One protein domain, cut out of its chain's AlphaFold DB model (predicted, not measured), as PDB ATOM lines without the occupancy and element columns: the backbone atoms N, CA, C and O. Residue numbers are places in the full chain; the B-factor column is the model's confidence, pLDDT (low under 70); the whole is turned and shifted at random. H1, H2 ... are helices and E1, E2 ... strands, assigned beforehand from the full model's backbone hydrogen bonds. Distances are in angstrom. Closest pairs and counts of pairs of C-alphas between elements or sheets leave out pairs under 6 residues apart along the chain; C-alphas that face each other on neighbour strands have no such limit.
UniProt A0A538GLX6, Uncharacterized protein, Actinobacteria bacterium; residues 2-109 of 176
ATOM      1  N   ARG A   2     154.214 183.036 169.103       76.56
ATOM      2  CA  ARG A   2     154.982 183.903 168.205       76.56
ATOM      3  C   ARG A   2     155.979 183.005 167.473       76.56
ATOM      4  O   ARG A   2     156.449 182.047 168.074       76.56
ATOM      5  N   GLY A   3     156.225 183.289 166.201       88.06
ATOM      6  CA  GLY A   3     157.143 182.525 165.360       88.06
ATOM      7  C   GLY A   3     156.465 181.728 164.244       88.06
ATOM      8  O   GLY A   3     155.237 181.704 164.133       88.06
ATOM      9  N   HIS A   4     157.289 181.128 163.396       92.81
ATOM     10  CA  HIS A   4     156.911 180.347 162.220       92.81
ATOM     11  C   HIS A   4     157.806 179.108 162.098       92.81
ATOM     12  O   HIS A   4     158.864 179.032 162.722       92.81
ATOM     13  N   ILE A   5     157.370 178.115 161.321       94.81
ATOM     14  CA  ILE A   5     158.184 176.919 161.066       94.81
ATOM     15  C   ILE A   5     159.440 177.341 160.286       94.81
ATOM     16  O   ILE A   5     159.290 178.102 159.322       94.81
ATOM     17  N   PRO A   6     160.642 176.854 160.645       93.69
ATOM     18  CA  PRO A   6     161.874 177.196 159.944       93.69
ATOM     19  C   PRO A   6     161.765 177.033 158.424       93.69
ATOM     20  O   PRO A   6     161.311 176.001 157.924       93.69
ATOM     21  N   GLY A   7     162.141 178.075 157.681       89.62
ATOM     22  CA  GLY A   7     162.074 178.098 156.212       89.62
ATOM     23  C   GLY A   7     160.669 178.237 155.604       89.62
ATOM     24  O   GLY A   7     160.542 178.305 154.377       89.62
ATOM     25  N   SER A   8     159.611 178.306 156.420       92.94
ATOM     26  CA  SER A   8     158.259 178.610 155.936       92.94
ATOM     27  C   SER A   8     158.144 180.064 155.473       92.94
ATOM     28  O   SER A   8     158.868 180.951 155.922       92.94
ATOM     29  N   ARG A   9     157.227 180.319 154.533       91.62
ATOM     30  CA  ARG A   9     157.008 181.644 153.940       91.62
ATOM     31  C   ARG A   9     155.546 182.048 154.100       91.62
ATOM     32  O   ARG A   9     154.677 181.210 153.850       91.62
ATOM     33  N   PRO A  10     155.243 183.306 154.470       90.75
ATOM     34  CA  PRO A  10     153.866 183.776 154.505       90.75
ATOM     35  C   PRO A  10     153.275 183.744 153.092       90.75
ATOM     36  O   PRO A  10     153.909 184.208 152.144       90.75
ATOM     37  N   LEU A  11     152.061 183.210 152.955       91.38
ATOM     38  CA  LEU A  11     151.393 183.027 151.670       91.38
ATOM     39  C   LEU A  11     149.924 183.447 151.761       91.38
ATOM     40  O   LEU A  11     149.211 183.036 152.673       91.38
ATOM     41  N   VAL A  12     149.460 184.238 150.790       88.69
ATOM     42  CA  VAL A  12     148.055 184.661 150.677       88.69
ATOM     43  C   VAL A  12     147.588 184.471 149.240       88.69
ATOM     44  O   VAL A  12     148.008 185.196 148.338       88.69
ATOM     45  N   LEU A  13     146.700 183.500 149.017       88.50
ATOM     46  CA  LEU A  13     146.208 183.165 147.674       88.50
ATOM     47  C   LEU A  13     144.838 183.776 147.352       88.50
ATOM     48  O   LEU A  13     144.503 183.913 146.182       88.50
ATOM     49  N   GLY A  14     144.118 184.301 148.349       79.06
ATOM     50  CA  GLY A  14     142.780 184.880 148.172       79.06
ATOM     51  C   GLY A  14     141.676 183.819 148.197       79.06
ATOM     52  O   GLY A  14     141.903 182.701 148.650       79.06
ATOM     53  N   SER A  15     140.481 184.187 147.738       76.69
ATOM     54  CA  SER A  15     139.301 183.317 147.682       76.69
ATOM     55  C   SER A  15     138.563 183.484 146.349       76.69
ATOM     56  O   SER A  15     138.665 184.560 145.745       76.69
ATOM     57  N   PRO A  16     137.780 182.482 145.905       74.06
ATOM     58  CA  PRO A  16     136.921 182.615 144.735       74.06
ATOM     59  C   PRO A  16     135.981 183.819 144.834       74.06
ATOM     60  O   PRO A  16     135.458 184.089 145.921       74.06
ATOM     61  N   PRO A  17     135.741 184.546 143.729       75.44
ATOM     62  CA  PRO A  17     134.746 185.601 143.723       75.44
ATOM     63  C   PRO A  17     133.343 185.010 143.946       75.44
ATOM     64  O   PRO A  17     133.051 183.894 143.498       75.44
ATOM     65  N   PRO A  18     132.436 185.759 144.596       70.06
ATOM     66  CA  PRO A  18     131.029 185.392 144.630       70.06
ATOM     67  C   PRO A  18     130.498 185.197 143.206       70.06
ATOM     68  O   PRO A  18     130.794 185.990 142.319       70.06
ATOM     69  N   ALA A  19     129.681 184.162 143.006       66.31
ATOM     70  CA  ALA A  19     129.101 183.817 141.706       66.31
ATOM     71  C   ALA A  19     130.107 183.428 140.607       66.31
ATOM     72  O   ALA A  19     129.800 183.601 139.433       66.31
ATOM     73  N   ALA A  20     131.243 182.843 140.991       79.56
ATOM     74  CA  ALA A  20     132.198 182.267 140.054       79.56
ATOM     75  C   ALA A  20     131.534 181.360 138.996       79.56
ATOM     76  O   ALA A  20     130.669 180.530 139.308       79.56
ATOM     77  N   ASP A  21     132.004 181.530 137.768       89.88
ATOM     78  CA  ASP A  21     131.834 180.702 136.576       89.88
ATOM     79  C   ASP A  21     133.220 180.219 136.106       89.88
ATOM     80  O   ASP A  21     134.236 180.487 136.753       89.88
ATOM     81  N   GLU A  22     133.291 179.469 135.004       89.94
ATOM     82  CA  GLU A  22     134.577 178.940 134.534       89.94
ATOM     83  C   GLU A  22     135.550 180.052 134.102       89.94
ATOM     84  O   GLU A  22     136.752 179.957 134.357       89.94
ATOM     85  N   GLU A  23     135.050 181.122 133.480       91.19
ATOM     86  CA  GLU A  23     135.878 182.237 133.013       91.19
ATOM     87  C   GLU A  23     136.554 182.951 134.192       91.19
ATOM     88  O   GLU A  23     137.781 183.099 134.226       91.19
ATOM     89  N   SER A  24     135.774 183.322 135.206       90.62
ATOM     90  CA  SER A  24     136.288 183.939 136.430       90.62
ATOM     91  C   SER A  24     137.165 182.987 137.251       90.62
ATOM     92  O   SER A  24     138.146 183.438 137.846       90.62
ATOM     93  N   ALA A  25     136.890 181.676 137.242       90.62
ATOM     94  CA  ALA A  25     137.760 180.674 137.856       90.62
ATOM     95  C   ALA A  25     139.132 180.602 137.166       90.62
ATOM     96  O   ALA A  25     140.156 180.577 137.849       90.62
ATOM     97  N   ARG A  26     139.181 180.639 135.826       91.31
ATOM     98  CA  ARG A  26     140.444 180.675 135.062       91.31
ATOM     99  C   ARG A  26     141.219 181.968 135.291       91.31
ATOM    100  O   ARG A  26     142.436 181.920 135.469       91.31
ATOM    101  N   ALA A  27     140.535 183.110 135.330       91.06
ATOM    102  CA  ALA A  27     141.166 184.390 135.643       91.06
ATOM    103  C   ALA A  27     141.787 184.377 137.050       91.06
ATOM    104  O   ALA A  27     142.937 184.775 137.238       91.06
ATOM    105  N   LEU A  28     141.061 183.843 138.036       91.12
ATOM    106  CA  LEU A  28     141.575 183.677 139.391       91.12
ATOM    107  C   LEU A  28     142.755 182.695 139.448       91.12
ATOM    108  O   LEU A  28     143.746 182.987 140.116       91.12
ATOM    109  N   ALA A  29     142.679 181.565 138.742       92.69
ATOM    110  CA  ALA A  29     143.767 180.592 138.654       92.69
ATOM    111  C   ALA A  29     145.066 181.245 138.159       92.69
ATOM    112  O   ALA A  29     146.129 181.035 138.745       92.69
ATOM    113  N   HIS A  30     144.968 182.101 137.136       91.44
ATOM    114  CA  HIS A  30     146.102 182.864 136.622       91.44
ATOM    115  C   HIS A  30     146.698 183.803 137.684       91.44
ATOM    116  O   HIS A  30     147.907 183.796 137.919       91.44
ATOM    117  N   GLU A  31     145.857 184.563 138.390       92.00
ATOM    118  CA  GLU A  31     146.302 185.445 139.476       92.00
ATOM    119  C   GLU A  31     146.986 184.680 140.616       92.00
ATOM    120  O   GLU A  31     147.996 185.131 141.167       92.00
ATOM    121  N   ILE A  32     146.466 183.503 140.968       93.75
ATOM    122  CA  ILE A  32     147.067 182.642 141.989       93.75
ATOM    123  C   ILE A  32     148.417 182.109 141.509       93.75
ATOM    124  O   ILE A  32     149.381 182.186 142.269       93.75
ATOM    125  N   ALA A  33     148.535 181.651 140.260       92.69
ATOM    126  CA  ALA A  33     149.809 181.206 139.694       92.69
ATOM    127  C   ALA A  33     150.875 182.319 139.749       92.69
ATOM    128  O   ALA A  33     152.015 182.081 140.150       92.69
ATOM    129  N   LEU A  34     150.495 183.571 139.459       90.06
ATOM    130  CA  LEU A  34     151.381 184.733 139.602       90.06
ATOM    131  C   LEU A  34     151.787 185.011 141.058       90.06
ATOM    132  O   LEU A  34     152.898 185.484 141.317       90.06
ATOM    133  N   ARG A  35     150.905 184.761 142.031       91.69
ATOM    134  CA  ARG A  35     151.234 184.871 143.463       91.69
ATOM    135  C   ARG A  35     152.185 183.761 143.888       91.69
ATOM    136  O   ARG A  35     153.226 184.074 144.450       91.69
ATOM    137  N   LEU A  36     151.893 182.507 143.550       92.31
ATOM    138  CA  LEU A  36     152.764 181.358 143.819       92.31
ATOM    139  C   LEU A  36     154.174 181.584 143.260       92.31
ATOM    140  O   LEU A  36     155.162 181.457 143.986       92.31
ATOM    141  N   ARG A  37     154.271 182.067 142.018       89.12
ATOM    142  CA  ARG A  37     155.551 182.399 141.384       89.12
ATOM    143  C   ARG A  37     156.355 183.448 142.156       89.12
ATOM    144  O   ARG A  37     157.571 183.313 142.265       89.12
ATOM    145  N   ARG A  38     155.709 184.470 142.731       87.75
ATOM    146  CA  ARG A  38     156.389 185.471 143.582       87.75
ATOM    147  C   ARG A  38     157.029 184.858 144.829       87.75
ATOM    148  O   ARG A  38     157.962 185.442 145.365       87.75
ATOM    149  N   HIS A  39     156.576 183.677 145.244       89.38
ATOM    150  CA  HIS A  39     157.156 182.904 146.341       89.38
ATOM    151  C   HIS A  39     158.120 181.802 145.881       89.38
ATOM    152  O   HIS A  39     158.657 181.087 146.727       89.38
ATOM    153  N   GLY A  40     158.377 181.678 144.576       89.12
ATOM    154  CA  GLY A  40     159.276 180.668 144.009       89.12
ATOM    155  C   GLY A  40     158.617 179.304 143.875       89.12
ATOM    156  O   GLY A  40     159.314 178.306 143.754       89.12
ATOM    157  N   ILE A  41     157.286 179.274 143.925       91.25
ATOM    158  CA  ILE A  41     156.490 178.065 143.779       91.25
ATOM    159  C   ILE A  41     156.184 177.904 142.284       91.25
ATOM    160  O   ILE A  41     155.556 178.771 141.670       91.25
ATOM    161  N   THR A  42     156.686 176.820 141.703       88.94
ATOM    162  CA  THR A  42     156.709 176.509 140.267       88.94
ATOM    163  C   THR A  42     155.943 175.232 139.917       88.94
ATOM    164  O   THR A  42     155.732 174.961 138.737       88.94
ATOM    165  N   GLY A  43     155.536 174.438 140.915       91.56
ATOM    166  CA  GLY A  43     154.864 173.147 140.724       91.56
ATOM    167  C   GLY A  43     155.799 171.936 140.684       91.56
ATOM    168  O   GLY A  43     155.321 170.806 140.607       91.56
ATOM    169  N   ARG A  44     157.124 172.141 140.742       91.19
ATOM    170  CA  ARG A  44     158.120 171.050 140.802       91.19
ATOM    171  C   ARG A  44     158.324 170.539 142.223       91.19
ATOM    172  O   ARG A  44     158.642 169.373 142.442       91.19
ATOM    173  N   GLU A  45     158.179 171.438 143.178       92.12
ATOM    174  CA  GLU A  45     158.259 171.183 144.604       92.12
ATOM    175  C   GLU A  45     156.946 170.633 145.181       92.12
ATOM    176  O   GLU A  45     155.884 170.661 144.561       92.12
ATOM    177  N   ARG A  46     157.020 170.121 146.412       95.88
ATOM    178  CA  ARG A  46     155.835 169.831 147.220       95.88
ATOM    179  C   ARG A  46     155.465 171.084 148.004       95.88
ATOM    180  O   ARG A  46     156.236 171.519 148.857       95.88
ATOM    181  N   LEU A  47     154.273 171.616 147.761       96.38
ATOM    182  CA  LEU A  47     153.737 172.745 148.509       96.38
ATOM    183  C   LEU A  47     153.047 172.235 149.776       96.38
ATOM    184  O   LEU A  47     151.979 171.629 149.703       96.38
ATOM    185  N   VAL A  48     153.657 172.475 150.939       97.19
ATOM    186  CA  VAL A  48     153.067 172.150 152.245       97.19
ATOM    187  C   VAL A  48     152.537 173.426 152.888       97.19
ATOM    188  O   VAL A  48     153.301 174.330 153.219       97.19
ATOM    189  N   LEU A  49     151.222 173.498 153.054       96.81
ATOM    190  CA  LEU A  49     150.520 174.623 153.652       96.81
ATOM    191  C   LEU A  49     150.323 174.385 155.145       96.81
ATOM    192  O   LEU A  49     149.964 173.290 155.584       96.81
ATOM    193  N   VAL A  50     150.555 175.435 155.922       95.06
ATOM    194  CA  VAL A  50     150.489 175.402 157.381       95.06
ATOM    195  C   VAL A  50     149.699 176.611 157.852       95.06
ATOM    196  O   VAL A  50     149.952 177.733 157.419       95.06
ATOM    197  N   ASP A  51     148.754 176.380 158.756       93.00
ATOM    198  CA  ASP A  51     148.069 177.428 159.505       93.00
ATOM    199  C   ASP A  51     148.157 177.149 161.013       93.00
ATOM    200  O   ASP A  51     149.122 176.548 161.491       93.00
ATOM    201  N   ARG A  52     147.177 177.607 161.795       90.88
ATOM    202  CA  ARG A  52     147.163 177.421 163.250       90.88
ATOM    203  C   ARG A  52     146.749 176.015 163.694       90.88
ATOM    204  O   ARG A  52     146.769 175.757 164.892       90.88
ATOM    205  N   GLY A  53     146.385 175.141 162.759       88.31
ATOM    206  CA  GLY A  53     145.805 173.824 163.013       88.31
ATOM    207  C   GLY A  53     144.278 173.804 162.944       88.31
ATOM    208  O   GLY A  53     143.685 172.752 163.150       88.31
ATOM    209  N   ASP A  54     143.647 174.944 162.645       87.12
ATOM    210  CA  ASP A  54     142.195 175.090 162.489       87.12
ATOM    211  C   ASP A  54     141.723 174.875 161.038       87.12
ATOM    212  O   ASP A  54     140.522 174.844 160.782       87.12
ATOM    213  N   GLY A  55     142.644 174.732 160.079       88.38
ATOM    214  CA  GLY A  55     142.335 174.539 158.658       88.38
ATOM    215  C   GLY A  55     141.808 175.792 157.951       88.38
ATOM    216  O   GLY A  55     141.673 175.790 156.725       88.38
ATOM    217  N   MET A  56     141.547 176.878 158.687       88.25
ATOM    218  CA  MET A  56     140.913 178.095 158.174       88.25
ATOM    219  C   MET A  56     141.774 178.822 157.142       88.25
ATOM    220  O   MET A  56     141.242 179.511 156.272       88.25
ATOM    221  N   GLY A  57     143.098 178.700 157.246       90.69
ATOM    222  CA  GLY A  57     144.035 179.302 156.301       90.69
ATOM    223  C   GLY A  57     144.530 178.302 155.263       90.69
ATOM    224  O   GLY A  57     144.564 178.605 154.070       90.69
ATOM    225  N   ALA A  58     144.903 177.103 155.711       93.50
ATOM    226  CA  ALA A  58     145.584 176.127 154.876       93.50
ATOM    227  C   ALA A  58     144.639 175.435 153.883       93.50
ATOM    228  O   ALA A  58     145.043 175.218 152.742       93.50
ATOM    229  N   MET A  59     143.389 175.128 154.261       91.50
ATOM    230  CA  MET A  59     142.456 174.422 153.365       91.50
ATOM    231  C   MET A  59     142.026 175.274 152.162       91.50
ATOM    232  O   MET A  59     142.163 174.798 151.033       91.50
ATOM    233  N   PRO A  60     141.593 176.544 152.326       91.69
ATOM    234  CA  PRO A  60     141.288 177.385 151.172       91.69
ATOM    235  C   PRO A  60     142.527 177.656 150.313       91.69
ATOM    236  O   PRO A  60     142.439 177.638 149.087       91.69
ATOM    237  N   ALA A  61     143.698 177.862 150.930       95.00
ATOM    238  CA  ALA A  61     144.944 178.035 150.187       95.00
ATOM    239  C   ALA A  61     145.305 176.784 149.369       95.00
ATOM    240  O   ALA A  61     145.784 176.923 148.245       95.00
ATOM    241  N   ALA A  62     145.030 175.581 149.884       95.12
ATOM    242  CA  ALA A  62     145.262 174.339 149.155       95.12
ATOM    243  C   ALA A  62     144.390 174.277 147.902       95.12
ATOM    244  O   ALA A  62     144.911 174.113 146.802       95.12
ATOM    245  N   GLN A  63     143.091 174.548 148.058       94.12
ATOM    246  CA  GLN A  63     142.150 174.608 146.944       94.12
ATOM    247  C   GLN A  63     142.572 175.636 145.884       94.12
ATOM    248  O   GLN A  63     142.450 175.390 144.687       94.12
ATOM    249  N   MET A  64     143.079 176.798 146.307       94.94
ATOM    250  CA  MET A  64     143.550 177.841 145.391       94.94
ATOM    251  C   MET A  64     144.828 177.420 144.657       94.94
ATOM    252  O   MET A  64     144.954 177.665 143.458       94.94
ATOM    253  N   ALA A  65     145.766 176.761 145.337       95.56
ATOM    254  CA  ALA A  65     146.961 176.226 144.692       95.56
ATOM    255  C   ALA A  65     146.618 175.124 143.675       95.56
ATOM    256  O   ALA A  65     147.177 175.111 142.579       95.56
ATOM    257  N   GLU A  66     145.663 174.249 143.998       95.50
ATOM    258  CA  GLU A  66     145.133 173.248 143.067       95.50
ATOM    259  C   GLU A  66     144.444 173.898 141.865       95.50
ATOM    260  O   GLU A  66     144.719 173.505 140.736       95.50
ATOM    261  N   LEU A  67     143.620 174.932 142.081       94.56
ATOM    262  CA  LEU A  67     142.983 175.720 141.018       94.56
ATOM    263  C   LEU A  67     144.017 176.330 140.067       94.56
ATOM    264  O   LEU A  67     143.828 176.324 138.851       94.56
ATOM    265  N   ALA A  68     145.124 176.832 140.612       94.75
ATOM    266  CA  ALA A  68     146.228 177.349 139.815       94.75
ATOM    267  C   ALA A  68     146.950 176.266 139.004       94.75
ATOM    268  O   ALA A  68     147.664 176.625 138.078       94.75
ATOM    269  N   GLY A  69     146.762 174.980 139.323       95.44
ATOM    270  CA  GLY A  69     147.397 173.858 138.634       95.44
ATOM    271  C   GLY A  69     148.560 173.220 139.387       95.44
ATOM    272  O   GLY A  69     149.318 172.454 138.796       95.44
ATOM    273  N   HIS A  70     148.761 173.534 140.671       96.00
ATOM    274  CA  HIS A  70     149.871 172.958 141.427       96.00
ATOM    275  C   HIS A  70     149.650 171.447 141.653       96.00
ATOM    276  O   HIS A  70     148.690 171.071 142.327       96.00
ATOM    277  N   PRO A  71     150.537 170.556 141.168       95.25
ATOM    278  CA  PRO A  71     150.265 169.115 141.140       95.25
ATOM    279  C   PRO A  71     150.504 168.407 142.482       95.25
ATOM    280  O   PRO A  71     150.103 167.259 142.660       95.25
ATOM    281  N   SER A  72     151.201 169.056 143.420       96.56
ATOM    282  CA  SER A  72     151.639 168.452 144.687       96.56
ATOM    283  C   SER A  72     151.379 169.383 145.870       96.56
ATOM    284  O   SER A  72     152.271 170.102 146.322       96.56
ATOM    285  N   VAL A  73     150.135 169.407 146.349       97.12
ATOM    286  CA  VAL A  73     149.694 170.229 147.485       97.12
ATOM    287  C   VAL A  73     149.418 169.334 148.694       97.12
ATOM    288  O   VAL A  73     148.861 168.246 148.566       97.12
ATOM    289  N   ALA A  74     149.839 169.765 149.879       97.12
ATOM    290  CA  ALA A  74     149.552 169.091 151.137       97.12
ATOM    291  C   ALA A  74     149.325 170.103 152.259       97.12
ATOM    292  O   ALA A  74     149.813 171.228 152.200       97.12
ATOM    293  N   ILE A  75     148.628 169.676 153.309       95.81
ATOM    294  CA  ILE A  75     148.424 170.461 154.528       95.81
ATOM    295  C   ILE A  75     149.122 169.744 155.680       95.81
ATOM    296  O   ILE A  75     149.011 168.522 155.808       95.81
ATOM    297  N   LEU A  76     149.843 170.490 156.519       94.75
ATOM    298  CA  LEU A  76     150.386 169.954 157.766       94.75
ATOM    299  C   LEU A  76     149.248 169.764 158.774       94.75
ATOM    300  O   LEU A  76     148.682 170.737 159.273       94.75
ATOM    301  N   LEU A  77     148.914 168.509 159.077       90.19
ATOM    302  CA  LEU A  77     147.903 168.183 160.082       90.19
ATOM    303  C   LEU A  77     148.327 168.704 161.461       90.19
ATOM    304  O   LEU A  77     149.480 168.562 161.856       90.19
ATOM    305  N   GLY A  78     147.390 169.330 162.175       89.50
ATOM    306  CA  GLY A  78     147.667 170.036 163.432       89.50
ATOM    307  C   GLY A  78     148.291 171.427 163.253       89.50
ATOM    308  O   GLY A  78     148.413 172.167 164.227       89.50
ATOM    309  N   GLY A  79     148.641 171.816 162.021       92.31
ATOM    310  CA  GLY A  79     149.250 173.107 161.707       92.31
ATOM    311  C   GLY A  79     150.517 173.379 162.520       92.31
ATOM    312  O   GLY A  79     151.215 172.461 162.946       92.31
ATOM    313  N   ILE A  80     150.803 174.656 162.774       93.00
ATOM    314  CA  ILE A  80     151.940 175.067 163.611       93.00
ATOM    315  C   ILE A  80     151.802 174.589 165.064       93.00
ATOM    316  O   ILE A  80     152.806 174.410 165.742       93.00
ATOM    317  N   ALA A  81     150.578 174.359 165.552       88.69
ATOM    318  CA  ALA A  81     150.346 173.851 166.903       88.69
ATOM    319  C   ALA A  81     150.776 172.382 167.064       88.69
ATOM    320  O   ALA A  81     151.104 171.967 168.171       88.69
ATOM    321  N   GLY A  82     150.782 171.616 165.969       89.44
ATOM    322  CA  GLY A  82     151.278 170.242 165.908       89.44
ATOM    323  C   GLY A  82     152.756 170.120 165.526       89.44
ATOM    324  O   GLY A  82     153.234 169.005 165.339       89.44
ATOM    325  N   TRP A  83     153.482 171.232 165.367       93.62
ATOM    326  CA  TRP A  83     154.908 171.214 165.047       93.62
ATOM    327  C   TRP A  83     155.744 170.925 166.301       93.62
ATOM    328  O   TRP A  83     155.675 171.665 167.278       93.62
ATOM    329  N   GLU A  84     156.541 169.856 166.266       93.00
ATOM    330  CA  GLU A  84     157.364 169.417 167.408       93.00
ATOM    331  C   GLU A  84     158.758 170.065 167.453       93.00
ATOM    332  O   GLU A  84     159.465 169.940 168.452       93.00
ATOM    333  N   GLY A  85     159.177 170.727 166.371       93.19
ATOM    334  CA  GLY A  85     160.477 171.390 166.288       93.19
ATOM    335  C   GLY A  85     160.468 172.814 166.842       93.19
ATOM    336  O   GLY A  85     159.423 173.386 167.157       93.19
ATOM    337  N   ASP A  86     161.650 173.423 166.881       95.12
ATOM    338  CA  ASP A  86     161.784 174.834 167.236       95.12
ATOM    339  C   ASP A  86     161.125 175.740 166.181       95.12
ATOM    340  O   ASP A  86     161.039 175.396 164.996       95.12
ATOM    341  N   LEU A  87     160.651 176.905 166.630       94.81
ATOM    342  CA  LEU A  87     160.104 177.959 165.775       94.81
ATOM    343  C   LEU A  87     161.130 179.077 165.585       94.81
ATOM    344  O   LEU A  87     161.862 179.429 166.509       94.81
ATOM    345  N   GLU A  88     161.120 179.686 164.403       93.94
ATOM    346  CA  GLU A  88     161.877 180.902 164.112       93.94
ATOM    347  C   GLU A  88     161.037 182.144 164.428       93.94
ATOM    348  O   GLU A  88     159.848 182.223 164.109       93.94
ATOM    349  N   GLU A  89     161.660 183.143 165.053       90.94
ATOM    350  CA  GLU A  89     161.058 184.449 165.316       90.94
ATOM    351  C   GLU A  89     161.669 185.525 164.415       90.94
ATOM    352  O   GLU A  89     162.854 185.493 164.096       90.94
ATOM    353  N   GLY A  90     160.859 186.518 164.046       85.62
ATOM    354  CA  GLY A  90     161.285 187.629 163.195       85.62
ATOM    355  C   GLY A  90     160.512 187.697 161.883       85.62
ATOM    356  O   GLY A  90     159.566 186.941 161.654       85.62
ATOM    357  N   ALA A  91     160.881 188.670 161.051       82.06
ATOM    358  CA  ALA A  91     160.306 188.831 159.725       82.06
ATOM    359  C   ALA A  91     160.900 187.796 158.760       82.06
ATOM    360  O   ALA A  91     162.101 187.534 158.791       82.06
ATOM    361  N   VAL A  92     160.056 187.241 157.889       83.50
ATOM    362  CA  VAL A  92     160.509 186.424 156.761       83.50
ATOM    363  C   VAL A  92     160.756 187.353 155.583       83.50
ATOM    364  O   VAL A  92     159.805 187.877 155.000       83.50
ATOM    365  N   GLU A  93     162.021 187.544 155.225       79.25
ATOM    366  CA  GLU A  93     162.392 188.257 154.005       79.25
ATOM    367  C   GLU A  93     162.230 187.322 152.802       79.25
ATOM    368  O   GLU A  93     162.773 186.214 152.759       79.25
ATOM    369  N   LEU A  94     161.434 187.751 151.823       77.25
ATOM    370  CA  LEU A  94     161.241 187.005 150.584       77.25
ATOM    371  C   LEU A  94     162.289 187.446 149.568       77.25
ATOM    372  O   LEU A  94     162.255 188.574 149.078       77.25
ATOM    373  N   GLU A  95     163.186 186.533 149.210       77.06
ATOM    374  CA  GLU A  95     164.144 186.783 148.137       77.06
ATOM    375  C   GLU A  95     163.427 186.960 146.786       77.06
ATOM    376  O   GLU A  95     162.547 186.158 146.446       77.06
ATOM    377  N   PRO A  96     163.802 187.967 145.974       72.94
ATOM    378  CA  PRO A  96     163.237 188.150 144.646       72.94
ATOM    379  C   PRO A  96     163.468 186.922 143.757       72.94
ATOM    380  O   PRO A  96     164.598 186.552 143.432       72.94
ATOM    381  N   VAL A  97     162.377 186.314 143.300       77.81
ATOM    382  CA  VAL A  97     162.427 185.151 142.413       77.81
ATOM    383  C   VAL A  97     162.666 185.618 140.979       77.81
ATOM    384  O   VAL A  97     161.838 186.317 140.394       77.81
ATOM    385  N   ARG A  98     163.810 185.233 140.401       65.88
ATOM    386  CA  ARG A  98     164.196 185.580 139.018       65.88
ATOM    387  C   ARG A  98     163.650 184.625 137.954       65.88
ATOM    388  O   ARG A  98     163.733 184.945 136.772       65.88
ATOM    389  N   GLU A  99     163.117 183.466 138.338       61.16
ATOM    390  CA  GLU A  99     162.683 182.459 137.367       61.16
ATOM    391  C   GLU A  99     161.416 182.875 136.594       61.16
ATOM    392  O   GLU A  99     160.445 183.426 137.131       61.16
ATOM    393  N   ALA A 100     161.458 182.623 135.284       51.31
ATOM    394  CA  ALA A 100     160.423 182.982 134.320       51.31
ATOM    395  C   ALA A 100     159.369 181.882 134.093       51.31
ATOM    396  O   ALA A 100     158.373 182.150 133.432       51.31
ATOM    397  N   GLY A 101     159.563 180.673 134.626       58.03
ATOM    398  CA  GLY A 101     158.703 179.524 134.345       58.03
ATOM    399  C   GLY A 101     157.853 179.133 135.544       58.03
ATOM    400  O   GLY A 101     158.296 178.357 136.382       58.03
ATOM    401  N   ALA A 102     156.628 179.642 135.609       55.94
ATOM    402  CA  ALA A 102     155.557 178.935 136.297       55.94
ATOM    403  C   ALA A 102     154.523 178.591 135.226       55.94
ATOM    404  O   ALA A 102     153.563 179.330 135.022       55.94
ATOM    405  N   ASP A 103     154.771 177.492 134.516       72.62
ATOM    406  CA  ASP A 103     153.825 176.896 133.568       72.62
ATOM    407  C   ASP A 103     152.797 176.065 134.351       72.62
ATOM    408  O   ASP A 103     152.619 174.873 134.105       72.62
ATOM    409  N   LEU A 104     152.171 176.669 135.368       90.25
ATOM    410  CA  LEU A 104     151.042 176.024 136.023       90.25
ATOM    411  C   LEU A 104     149.846 176.118 135.075       90.25
ATOM    412  O   LEU A 104     149.389 177.210 134.726       90.25
ATOM    413  N   GLU A 105     149.366 174.963 134.633       92.31
ATOM    414  CA  GLU A 105     148.160 174.876 133.826       92.31
ATOM    415  C   GLU A 105     146.944 174.943 134.748       92.31
ATOM    416  O   GLU A 105     146.740 174.070 135.590       92.31
ATOM    417  N   ALA A 106     146.138 175.995 134.594       92.00
ATOM    418  CA  ALA A 106     144.955 176.198 135.419       92.00
ATOM    419  C   ALA A 106     144.048 174.955 135.421       92.00
ATOM    420  O   ALA A 106     143.664 174.453 134.363       92.00
ATOM    421  N   ASN A 107     143.636 174.530 136.614       92.69
ATOM    422  CA  ASN A 107     142.676 173.456 136.824       92.69
ATOM    423  C   ASN A 107     141.335 174.053 137.288       92.69
ATOM    424  O   ASN A 107     141.048 174.079 138.488       92.69
ATOM    425  N   PRO A 108     140.474 174.529 136.369       85.38
ATOM    426  CA  PRO A 108     139.191 175.131 136.730       85.38
ATOM    427  C   PRO A 108     138.220 174.145 137.396       85.38
ATOM    428  O   PRO A 108     137.198 174.574 137.912       85.38
ATOM    429  N   GLN A 109     138.528 172.844 137.391       86.25
ATOM    430  CA  GLN A 109     137.734 171.799 138.041       86.25
ATOM    431  C   GLN A 109     138.146 171.561 139.501       86.25
ATOM    432  O   GLN A 109     137.563 170.710 140.167       86.25
TER     433      GLN A 109
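Overview. This is residues 2 to 109 of the 176 residues of an uncharacterized protein of Actinobacteria bacterium (UniProt A0A538GLX6). Little regular structure shows: H2 packs over parallel strands E1 and E2, H1 crosses H2's end, and residues 2 to 21 and 83 to 109 are unnamed. The printed part has 108 residues, of which only 38 are in named elements, in the order H1 E1 H2 E2 H3; the class, mostly helix, is of those 38. It is compact, radius of gyration of the C-alphas 14.3 A, spanning 43 by 32 by 21 A.

Along the chain. Find H1 at residues 22 to 38, 24.5 A long, from C-alpha 22 at (134.577, 178.940, 134.534), E1 at residues 47 to 49, H2 at residues 58 to 68, E2 at residues 73 to 75, and H3 at residues 79 to 82, with C-alpha 82 at (151.278, 170.242, 165.908).

Arrangement. E1, H2 and E2 form a strand-helix-strand unit, a helix between parallel strands, with right-handed crossover. N 49 and O 74, 2.8 A, and every O i to N i+4 pair in H1 and H2 are within hydrogen-bond range. H1 and H2 touch about perpendicular, at 73 degrees, closest at C-alphas 29 and 68, 4.2 A.

Size, cuts and confidence. The printed part has no cut; pLDDT falls under 70 at residues 19 and 98 to 102.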